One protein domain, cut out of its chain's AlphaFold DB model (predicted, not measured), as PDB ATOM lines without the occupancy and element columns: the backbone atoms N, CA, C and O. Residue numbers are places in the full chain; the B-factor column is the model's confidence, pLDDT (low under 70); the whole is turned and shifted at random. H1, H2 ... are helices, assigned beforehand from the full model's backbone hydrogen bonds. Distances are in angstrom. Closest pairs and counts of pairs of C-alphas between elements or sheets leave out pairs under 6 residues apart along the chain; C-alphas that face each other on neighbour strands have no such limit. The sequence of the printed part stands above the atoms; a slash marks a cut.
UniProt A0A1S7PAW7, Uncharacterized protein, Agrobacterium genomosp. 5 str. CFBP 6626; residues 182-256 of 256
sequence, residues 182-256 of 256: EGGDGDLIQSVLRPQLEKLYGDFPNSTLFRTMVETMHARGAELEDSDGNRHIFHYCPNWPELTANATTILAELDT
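AT A GLANCE: This is residues 182 to 256 of the 256 residues of an uncharacterized protein of Agrobacterium genomosp. 5 str. CFBP 6626 (UniProt A0A1S7PAW7). At the core, two helices, H3 and H5, cross as a wide X. H2, with H1 next to it in the chain, lies toward one end of the long axis and the short H4 toward the other, and from H4 the long unnamed stretch of residues 225 to 240 runs back through the middle to the start of H5. The printed part has 75 residues with five named helices, in the order H1 H2 H3 H4 H5, and no named strand; the class is all helix. The whole is compact, with a radius of gyration of the C-alphas of 12.0 A, and spans 36 by 24 by 17 A, only just elongated.

HOW THE PARTS SIT: Begin with the longest helix, H5, at residues 241 to 254. It touches H3, residues 208 to 218; look at Val 214 and Ala 247, whose C-alphas are the closest of the two helices at 6.3 A. H3 and H5 run the same way at a steep tilt of 64 degrees. Past H3 comes H4, residues 221 to 224, close but not clearly touching H3: the C-alphas of Met 217 and Leu 224 are the closest, 7.7 A apart. On the other side of H3 in the chain, H2, residues 194 to 201, is near H3, with 5 pairs of C-alphas within 10 A. H1, residues 187 to 192, and H2 meet only through their link. H1 and H5 are only just apart, their closest C-alphas 8.5 A from each other; H4 and H5 are apart too. In H1, H2, H3 and H5, every O i to N i+4 pair is within hydrogen-bond range; H4 is too short for such a pair, and its one O i to N i+3 pair is within range.

IN THESE COORDINATES: Find C-alpha 241 at (47.293, 17.109, 52.976); from there H5 runs 20.3 A to C-alpha 254 at (30.311, 22.540, 43.181). H3 runs 15.1 A from Thr 208 to His 218, and H2 runs 10.4 A from Arg 194 to Tyr 201. H1 starts at C-alpha 187, (46.889, 4.545, 49.063), and measures 6.6 A to Val 192; H4 measures 6.2 A from Gly 221 to Leu 224.

THE WHOLE: The two C-alphas farthest apart are those of Lys 199 and Ser 227, at 37.6 A. The printed part has no cut and ends at Thr 256, the chain's last residue. The links H1 to H2 and H3 to H4 are tight, H2 to H3 is short, and H4 to H5, with 16 residues, is long. The mean pLDDT of the printed part is 88.6; look at residues 182 to 186 for the five printed residues under 70.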
ATOM      1  N   GLU A 182      37.500   4.077  44.587       67.75
ATOM      2  CA  GLU A 182      37.889   3.973  46.008       67.75
ATOM      3  C   GLU A 182      37.657   5.265  46.819       67.75
ATOM      4  O   GLU A 182      38.232   5.457  47.889       67.75
ATOM      5  N   GLY A 183      36.882   6.224  46.298       63.44
ATOM      6  CA  GLY A 183      36.659   7.497  47.000       63.44
ATOM      7  C   GLY A 183      37.913   8.381  47.113       63.44
ATOM      8  O   GLY A 183      37.949   9.319  47.905       63.44
ATOM      9  N   GLY A 184      38.943   8.138  46.293       64.94
ATOM     10  CA  GLY A 184      40.157   8.966  46.187       64.94
ATOM     11  C   GLY A 184      41.078   8.938  47.414       64.94
ATOM     12  O   GLY A 184      42.229   9.359  47.318       64.94
ATOM     13  N   ASP A 185      40.609   8.388  48.534       60.91
ATOM     14  CA  ASP A 185      41.353   8.234  49.788       60.91
ATOM     15  C   ASP A 185      42.338   7.055  49.762       60.91
ATOM     16  O   ASP A 185      43.184   6.923  50.648       60.91
ATOM     17  N   GLY A 186      42.263   6.220  48.722       69.31
ATOM     18  CA  GLY A 186      43.126   5.059  48.543       69.31
ATOM     19  C   GLY A 186      44.623   5.391  48.522       69.31
ATOM     20  O   GLY A 186      45.067   6.440  48.040       69.31
ATOM     21  N   ASP A 187      45.427   4.437  49.001       80.69
ATOM     22  CA  ASP A 187      46.889   4.545  49.063       80.69
ATOM     23  C   ASP A 187      47.543   4.782  47.692       80.69
ATOM     24  O   ASP A 187      48.611   5.389  47.612       80.69
ATOM     25  N   LEU A 188      46.904   4.372  46.595       87.12
ATOM     26  CA  LEU A 188      47.457   4.522  45.251       87.12
ATOM     27  C   LEU A 188      47.841   5.973  44.915       87.12
ATOM     28  O   LEU A 188      48.976   6.236  44.516       87.12
ATOM     29  N   ILE A 189      46.923   6.931  45.069       88.94
ATOM     30  CA  ILE A 189      47.161   8.314  44.625       88.94
ATOM     31  C   ILE A 189      48.188   9.006  45.531       88.94
ATOM     32  O   ILE A 189      49.135   9.622  45.037       88.94
ATOM     33  N   GLN A 190      48.030   8.886  46.853       87.56
ATOM     34  CA  GLN A 190      48.857   9.613  47.822       87.56
ATOM     35  C   GLN A 190      50.181   8.922  48.176       87.56
ATOM     36  O   GLN A 190      51.183   9.610  48.387       87.56
ATOM     37  N   SER A 191      50.205   7.589  48.232       85.81
ATOM     38  CA  SER A 191      51.349   6.809  48.721       85.81
ATOM     39  C   SER A 191      52.187   6.217  47.581       85.81
ATOM     40  O   SER A 191      53.402   6.101  47.731       85.81
ATOM     41  N   VAL A 192      51.582   5.895  46.429       90.25
ATOM     42  CA  VAL A 192      52.287   5.259  45.295       90.25
ATOM     43  C   VAL A 192      52.598   6.250  44.170       90.25
ATOM     44  O   VAL A 192      53.738   6.323  43.714       90.25
ATOM     45  N   LEU A 193      51.612   7.034  43.723       93.31
ATOM     46  CA  LEU A 193      51.725   7.859  42.512       93.31
ATOM     47  C   LEU A 193      52.209   9.291  42.750       93.31
ATOM     48  O   LEU A 193      52.521   9.990  41.783       93.31
ATOM     49  N   ARG A 194      52.299   9.743  44.006       92.88
ATOM     50  CA  ARG A 194      52.688  11.121  44.341       92.88
ATOM     51  C   ARG A 194      53.941  11.613  43.596       92.88
ATOM     52  O   ARG A 194      53.846  12.658  42.949       92.88
ATOM     53  N   PRO A 195      55.087  10.899  43.601       92.75
ATOM     54  CA  PRO A 195      56.291  11.378  42.920       92.75
ATOM     55  C   PRO A 195      56.097  11.569  41.408       92.75
ATOM     56  O   PRO A 195      56.624  12.511  40.813       92.75
ATOM     57  N   GLN A 196      55.343  10.673  40.771       94.88
ATOM     58  CA  GLN A 196      55.050  10.709  39.343       94.88
ATOM     59  C   GLN A 196      54.092  11.859  39.019       94.88
ATOM     60  O   GLN A 196      54.328  12.590  38.058       94.88
ATOM     61  N   LEU A 197      53.059  12.065  39.837       95.12
ATOM     62  CA  LEU A 197      52.079  13.136  39.659       95.12
ATOM     63  C   LEU A 197      52.704  14.523  39.860       95.12
ATOM     64  O   LEU A 197      52.514  15.401  39.019       95.12
ATOM     65  N   GLU A 198      53.531  14.712  40.893       94.38
ATOM     66  CA  GLU A 198      54.290  15.958  41.091       94.38
ATOM     67  C   GLU A 198      55.260  16.213  39.926       94.38
ATOM     68  O   GLU A 198      55.390  17.338  39.444       94.38
ATOM     69  N   LYS A 199      55.909  15.169  39.396       95.31
ATOM     70  CA  LYS A 199      56.797  15.304  38.234       95.31
ATOM     71  C   LYS A 199      56.049  15.693  36.954       95.31
ATOM     72  O   LYS A 199      56.584  16.468  36.162       95.31
ATOM     73  N   LEU A 200      54.866  15.127  36.717       95.94
ATOM     74  CA  LEU A 200      54.099  15.322  35.481       95.94
ATOM     75  C   LEU A 200      53.286  16.625  35.480       95.94
ATOM     76  O   LEU A 200      53.180  17.271  34.436       95.94
ATOM     77  N   TYR A 201      52.731  17.012  36.629       95.62
ATOM     78  CA  TYR A 201      51.810  18.147  36.750       95.62
ATOM     79  C   TYR A 201      52.390  19.326  37.544       95.62
ATOM     80  O   TYR A 201      51.838  20.425  37.491       95.62
ATOM     81  N   GLY A 202      53.513  19.140  38.245       94.12
ATOM     82  CA  GLY A 202      54.063  20.131  39.166       94.12
ATOM     83  C   GLY A 202      53.201  20.221  40.420       94.12
ATOM     84  O   GLY A 202      53.336  19.418  41.340       94.12
ATOM     85  N   ASP A 203      52.288  21.186  40.432       94.38
ATOM     86  CA  ASP A 203      51.307  21.366  41.500       94.38
ATOM     87  C   ASP A 203      50.049  20.534  41.202       94.38
ATOM     88  O   ASP A 203      49.034  21.039  40.713       94.38
ATOM     89  N   PHE A 204      50.152  19.220  41.426       96.19
ATOM     90  CA  PHE A 204      49.072  18.272  41.136       96.19
ATOM     91  C   PHE A 204      47.742  18.610  41.841       96.19
ATOM     92  O   PHE A 204      46.727  18.606  41.140       96.19
ATOM     93  N   PRO A 205      47.700  18.983  43.140       95.38
ATOM     94  CA  PRO A 205      46.457  19.396  43.797       95.38
ATOM     95  C   PRO A 205      45.754  20.582  43.117       95.38
ATOM     96  O   PRO A 205      44.541  20.728  43.238       95.38
ATOM     97  N   ASN A 206      46.476  21.449  42.400       95.69
ATOM     98  CA  ASN A 206      45.893  22.568  41.643       95.69
ATOM     99  C   ASN A 206      45.743  22.272  40.137       95.69
ATOM    100  O   ASN A 206      45.436  23.170  39.347       95.69
ATOM    101  N   SER A 207      45.966  21.028  39.709       97.06
ATOM    102  CA  SER A 207      45.892  20.633  38.303       97.06
ATOM    103  C   SER A 207      44.452  20.440  37.812       97.06
ATOM    104  O   SER A 207      43.537  20.145  38.580       97.06
ATOM    105  N   THR A 208      44.259  20.543  36.492       96.94
ATOM    106  CA  THR A 208      42.976  20.215  35.846       96.94
ATOM    107  C   THR A 208      42.565  18.768  36.106       96.94
ATOM    108  O   THR A 208      41.405  18.531  36.409       96.94
ATOM    109  N   LEU A 209      43.514  17.823  36.057       96.94
ATOM    110  CA  LEU A 209      43.247  16.408  36.318       96.94
ATOM    111  C   LEU A 209      42.672  16.195  37.723       96.94
ATOM    112  O   LEU A 209      41.655  15.523  37.870       96.94
ATOM    113  N   PHE A 210      43.286  16.791  38.749       96.69
ATOM    114  CA  PHE A 210      42.791  16.654  40.120       96.69
ATOM    115  C   PHE A 210      41.383  17.236  40.282       96.69
ATOM    116  O   PHE A 210      40.524  16.607  40.896       96.69
ATOM    117  N   ARG A 211      41.098  18.388  39.659       97.25
ATOM    118  CA  ARG A 211      39.729  18.921  39.615       97.25
ATOM    119  C   ARG A 211      38.759  17.942  38.950       97.25
ATOM    120  O   ARG A 211      37.706  17.685  39.520       97.25
ATOM    121  N   THR A 212      39.124  17.355  37.811       97.12
ATOM    122  CA  THR A 212      38.290  16.357  37.123       97.12
ATOM    123  C   THR A 212      38.039  15.116  37.981       97.12
ATOM    124  O   THR A 212      36.925  14.598  37.969       97.12
ATOM    125  N   MET A 213      39.020  14.659  38.767       95.88
ATOM    126  CA  MET A 213      38.816  13.575  39.736       95.88
ATOM    127  C   MET A 213      37.744  13.953  40.762       95.88
ATOM    128  O   MET A 213      36.767  13.222  40.915       95.88
ATOM    129  N   VAL A 214      37.879  15.118  41.406       94.88
ATOM    130  CA  VAL A 214      36.918  15.598  42.416       94.88
ATOM    131  C   VAL A 214      35.520  15.782  41.819       94.88
ATOM    132  O   VAL A 214      34.544  15.349  42.423       94.88
ATOM    133  N   GLU A 215      35.409  16.370  40.626       95.19
ATOM    134  CA  GLU A 215      34.136  16.545  39.909       95.19
ATOM    135  C   GLU A 215      33.483  15.200  39.561       95.19
ATOM    136  O   GLU A 215      32.283  15.016  39.768       95.19
ATOM    137  N   THR A 216      34.272  14.236  39.079       94.31
ATOM    138  CA  THR A 216      33.779  12.890  38.744       94.31
ATOM    139  C   THR A 216      33.259  12.173  39.985       94.31
ATOM    140  O   THR A 216      32.205  11.542  39.946       94.31
ATOM    141  N   MET A 217      33.976  12.291  41.101       91.62
ATOM    142  CA  MET A 217      33.573  11.711  42.378       91.62
ATOM    143  C   MET A 217      32.331  12.399  42.942       91.62
ATOM    144  O   MET A 217      31.398  11.723  43.366       91.62
ATOM    145  N   HIS A 218      32.268  13.732  42.885       91.12
ATOM    146  CA  HIS A 218      31.097  14.512  43.299       91.12
ATOM    147  C   HIS A 218      29.838  14.090  42.535       91.12
ATOM    148  O   HIS A 218      28.785  13.904  43.145       91.12
ATOM    149  N   ALA A 219      29.960  13.830  41.231       91.00
ATOM    150  CA  ALA A 219      28.853  13.377  40.393       91.00
ATOM    151  C   ALA A 219      28.279  11.999  40.789       91.00
ATOM    152  O   ALA A 219      27.137  11.705  40.429       91.00
ATOM    153  N   ARG A 220      29.017  11.170  41.547       88.12
ATOM    154  CA  ARG A 220      28.501   9.901  42.103       88.12
ATOM    155  C   ARG A 220      27.513  10.107  43.260       88.12
ATOM    156  O   ARG A 220      26.768   9.189  43.598       88.12
ATOM    157  N   GLY A 221      27.464  11.307  43.843       82.81
ATOM    158  CA  GLY A 221      26.488  11.689  44.864       82.81
ATOM    159  C   GLY A 221      26.479  10.752  46.075       82.81
ATOM    160  O   GLY A 221      27.525  10.456  46.649       82.81
ATOM    161  N   ALA A 222      25.287  10.266  46.432       79.69
ATOM    162  CA  ALA A 222      25.032   9.478  47.640       79.69
ATOM    163  C   ALA A 222      25.826   8.160  47.744       79.69
ATOM    164  O   ALA A 222      25.880   7.572  48.819       79.69
ATOM    165  N   GLU A 223      26.446   7.677  46.660       80.69
ATOM    166  CA  GLU A 223      27.311   6.486  46.702       80.69
ATOM    167  C   GLU A 223      28.583   6.695  47.534       80.69
ATOM    168  O   GLU A 223      29.140   5.728  48.047       80.69
ATOM    169  N   LEU A 224      29.044   7.943  47.655       78.94
ATOM    170  CA  LEU A 224      30.242   8.319  48.412       78.94
ATOM    171  C   LEU A 224      29.904   9.086  49.701       78.94
ATOM    172  O   LEU A 224      30.788   9.685  50.317       78.94
ATOM    173  N   GLU A 225      28.628   9.091  50.092       82.62
ATOM    174  CA  GLU A 225      28.142   9.698  51.330       82.62
ATOM    175  C   GLU A 225      28.062   8.655  52.447       82.62
ATOM    176  O   GLU A 225      27.566   7.544  52.254       82.62
ATOM    177  N   ASP A 226      28.532   9.013  53.642       79.00
ATOM    178  CA  ASP A 226      28.260   8.218  54.837       79.00
ATOM    179  C   ASP A 226      26.813   8.397  55.332       79.00
ATOM    180  O   ASP A 226      26.025   9.190  54.810       79.00
ATOM    181  N   SER A 227      26.439   7.656  56.379       79.94
ATOM    182  CA  SER A 227      25.098   7.735  56.976       79.94
ATOM    183  C   SER A 227      24.741   9.111  57.549       79.94
ATOM    184  O   SER A 227      23.564   9.361  57.816       79.94
ATOM    185  N   ASP A 228      25.735   9.978  57.748       80.06
ATOM    186  CA  ASP A 228      25.583  11.342  58.251       80.06
ATOM    187  C   ASP A 228      25.580  12.383  57.108       80.06
ATOM    188  O   ASP A 228      25.434  13.580  57.369       80.06
ATOM    189  N   GLY A 229      25.682  11.941  55.847       76.06
ATOM    190  CA  GLY A 229      25.667  12.781  54.648       76.06
ATOM    191  C   GLY A 229      27.011  13.438  54.321       76.06
ATOM    192  O   GLY A 229      27.049  14.377  53.524       76.06
ATOM    193  N   ASN A 230      28.118  12.992  54.927       76.81
ATOM    194  CA  ASN A 230      29.445  13.511  54.593       76.81
ATOM    195  C   ASN A 230      30.019  12.758  53.390       76.81
ATOM    196  O   ASN A 230      30.063  11.529  53.388       76.81
ATOM    197  N   ARG A 231      30.509  13.504  52.392       78.12
ATOM    198  CA  ARG A 231      31.199  12.941  51.222       78.12
ATOM    199  C   ARG A 231      32.683  12.755  51.516       78.12
ATOM    200  O   ARG A 231      33.382  13.735  51.783       78.12
ATOM    201  N   HIS A 232      33.166  11.521  51.406       79.25
ATOM    202  CA  HIS A 232      34.576  11.164  51.608       79.25
ATOM    203  C   HIS A 232      35.321  11.214  50.270       79.25
ATOM    204  O   HIS A 232      35.499  10.203  49.602       79.25
ATOM    205  N   ILE A 233      35.663  12.427  49.829       89.06
ATOM    206  CA  ILE A 233      36.379  12.685  48.570       89.06
ATOM    207  C   ILE A 233      37.721  13.326  48.922       89.06
ATOM    208  O   ILE A 233      37.758  14.509  49.274       89.06
ATOM    209  N   PHE A 234      38.810  12.552  48.848       88.38
ATOM    210  CA  PHE A 234      40.143  12.979  49.311       88.38
ATOM    211  C   PHE A 234      40.121  13.525  50.760       88.38
ATOM    212  O   PHE A 234      40.828  14.481  51.103       88.38
ATOM    213  N   HIS A 235      39.267  12.954  51.615       84.69
ATOM    214  CA  HIS A 235      39.065  13.376  52.997       84.69
ATOM    215  C   HIS A 235      40.220  12.948  53.914       84.69
ATOM    216  O   HIS A 235      40.559  13.673  54.854       84.69
ATOM    217  N   TYR A 236      40.857  11.807  53.632       85.69
ATOM    218  CA  TYR A 236      41.936  11.255  54.452       85.69
ATOM    219  C   TYR A 236      43.225  11.054  53.645       85.69
ATOM    220  O   TYR A 236      43.614   9.941  53.293       85.69
ATOM    221  N   CYS A 237      43.941  12.157  53.404       88.75
ATOM    222  CA  CYS A 237      45.237  12.150  52.720       88.75
ATOM    223  C   CYS A 237      46.405  12.535  53.653       88.75
ATOM    224  O   CYS A 237      47.015  13.592  53.465       88.75
ATOM    225  N   PRO A 238      46.755  11.731  54.681       88.94
ATOM    226  CA  PRO A 238      47.798  12.088  55.651       88.94
ATOM    227  C   PRO A 238      49.179  12.288  55.012       88.94
ATOM    228  O   PRO A 238      49.986  13.071  55.518       88.94
ATOM    229  N   ASN A 239      49.440  11.609  53.892       88.62
ATOM    230  CA  ASN A 239      50.704  11.705  53.168       88.62
ATOM    231  C   ASN A 239      50.712  12.842  52.139       88.62
ATOM    232  O   ASN A 239      51.765  13.116  51.563       88.62
ATOM    233  N   TRP A 240      49.574  13.505  51.898       92.62
ATOM    234  CA  TRP A 240      49.448  14.609  50.946       92.62
ATOM    235  C   TRP A 240      48.280  15.552  51.315       92.62
ATOM    236  O   TRP A 240      47.261  15.589  50.622       92.62
ATOM    237  N   PRO A 241      48.398  16.318  52.417       92.50
ATOM    238  CA  PRO A 241      47.293  17.109  52.976       92.50
ATOM    239  C   PRO A 241      46.758  18.199  52.032       92.50
ATOM    240  O   PRO A 241      45.614  18.636  52.167       92.50
ATOM    241  N   GLU A 242      47.562  18.633  51.060       94.69
ATOM    242  CA  GLU A 242      47.152  19.563  50.010       94.69
ATOM    243  C   GLU A 242      46.011  19.007  49.143       94.69
ATOM    244  O   GLU A 242      45.170  19.788  48.698       94.69
ATOM    245  N   LEU A 243      45.923  17.681  48.953       93.94
ATOM    246  CA  LEU A 243      44.790  17.063  48.252       93.94
ATOM    247  C   LEU A 243      43.482  17.337  48.997       93.94
ATOM    248  O   LEU A 243      42.526  17.820  48.397       93.94
ATOM    249  N   THR A 244      43.461  17.128  50.315       93.75
ATOM    250  CA  THR A 244      42.273  17.364  51.147       93.75
ATOM    251  C   THR A 244      41.854  18.833  51.146       93.75
ATOM    252  O   THR A 244      40.669  19.148  50.991       93.75
ATOM    253  N   ALA A 245      42.812  19.759  51.278       94.31
ATOM    254  CA  ALA A 245      42.525  21.195  51.264       94.31
ATOM    255  C   ALA A 245      41.917  21.654  49.925       94.31
ATOM    256  O   ALA A 245      40.929  22.401  49.897       94.31
ATOM    257  N   ASN A 246      42.472  21.172  48.812       95.75
ATOM    258  CA  ASN A 246      42.015  21.547  47.481       95.75
ATOM    259  C   ASN A 246      40.695  20.868  47.107       95.75
ATOM    260  O   ASN A 246      39.811  21.544  46.579       95.75
ATOM    261  N   ALA A 247      40.514  19.587  47.439       94.38
ATOM    262  CA  ALA A 247      39.242  18.893  47.251       94.38
ATOM    263  C   ALA A 247      38.110  19.603  48.003       94.38
ATOM    264  O   ALA A 247      37.071  19.883  47.414       94.38
ATOM    265  N   THR A 248      38.340  20.007  49.259       93.25
ATOM    266  CA  THR A 248      37.360  20.780  50.048       93.25
ATOM    267  C   THR A 248      36.966  22.086  49.354       93.25
ATOM    268  O   THR A 248      35.790  22.445  49.321       93.25
ATOM    269  N   THR A 249      37.942  22.793  48.778       95.38
ATOM    270  CA  THR A 249      37.691  24.044  48.047       95.38
ATOM    271  C   THR A 249      36.847  23.794  46.798       95.38
ATOM    272  O   THR A 249      35.860  24.491  46.585       95.38
ATOM    273  N   ILE A 250      37.190  22.773  46.006       95.94
ATOM    274  CA  ILE A 250      36.451  22.406  44.790       95.94
ATOM    275  C   ILE A 250      35.019  21.977  45.135       95.94
ATOM    276  O   ILE A 250      34.078  22.435  44.497       95.94
ATOM    277  N   LEU A 251      34.826  21.150  46.164       92.38
ATOM    278  CA  LEU A 251      33.493  20.707  46.587       92.38
ATOM    279  C   LEU A 251      32.609  21.885  47.017       92.38
ATOM    280  O   LEU A 251      31.444  21.940  46.634       92.38
ATOM    281  N   ALA A 252      33.173  22.859  47.738       92.81
ATOM    282  CA  ALA A 252      32.445  24.065  48.125       92.81
ATOM    283  C   ALA A 252      31.995  24.908  46.917       92.81
ATOM    284  O   ALA A 252      30.968  25.571  47.003       92.81
ATOM    285  N   GLU A 253      32.736  24.888  45.803       95.44
ATOM    286  CA  GLU A 253      32.329  25.531  44.545       95.44
ATOM    287  C   GLU A 253      31.242  24.739  43.802       95.44
ATOM    288  O   GLU A 253      30.390  25.333  43.147       95.44
ATOM    289  N   LEU A 254      31.274  23.405  43.873       92.62
ATOM    290  CA  LEU A 254      30.311  22.540  43.181       92.62
ATOM    291  C   LEU A 254      28.937  22.497  43.867       92.62
ATOM    292  O   LEU A 254      27.943  22.177  43.220       92.62
ATOM    293  N   ASP A 255      28.875  22.811  45.161       88.00
ATOM    294  CA  ASP A 255      27.634  22.815  45.946       88.00
ATOM    295  C   ASP A 255      26.851  24.141  45.904       88.00
ATOM    296  O   ASP A 255      25.741  24.210  46.441       88.00
ATOM    297  N   THR A 256      27.424  25.200  45.320       82.75
ATOM    298  CA  THR A 256      26.781  26.526  45.188       82.75
ATOM    299  C   THR A 256      25.947  26.661  43.927       82.75
ATOM    300  O   THR A 256      24.843  27.249  44.025       82.75
TER     301      THR A 256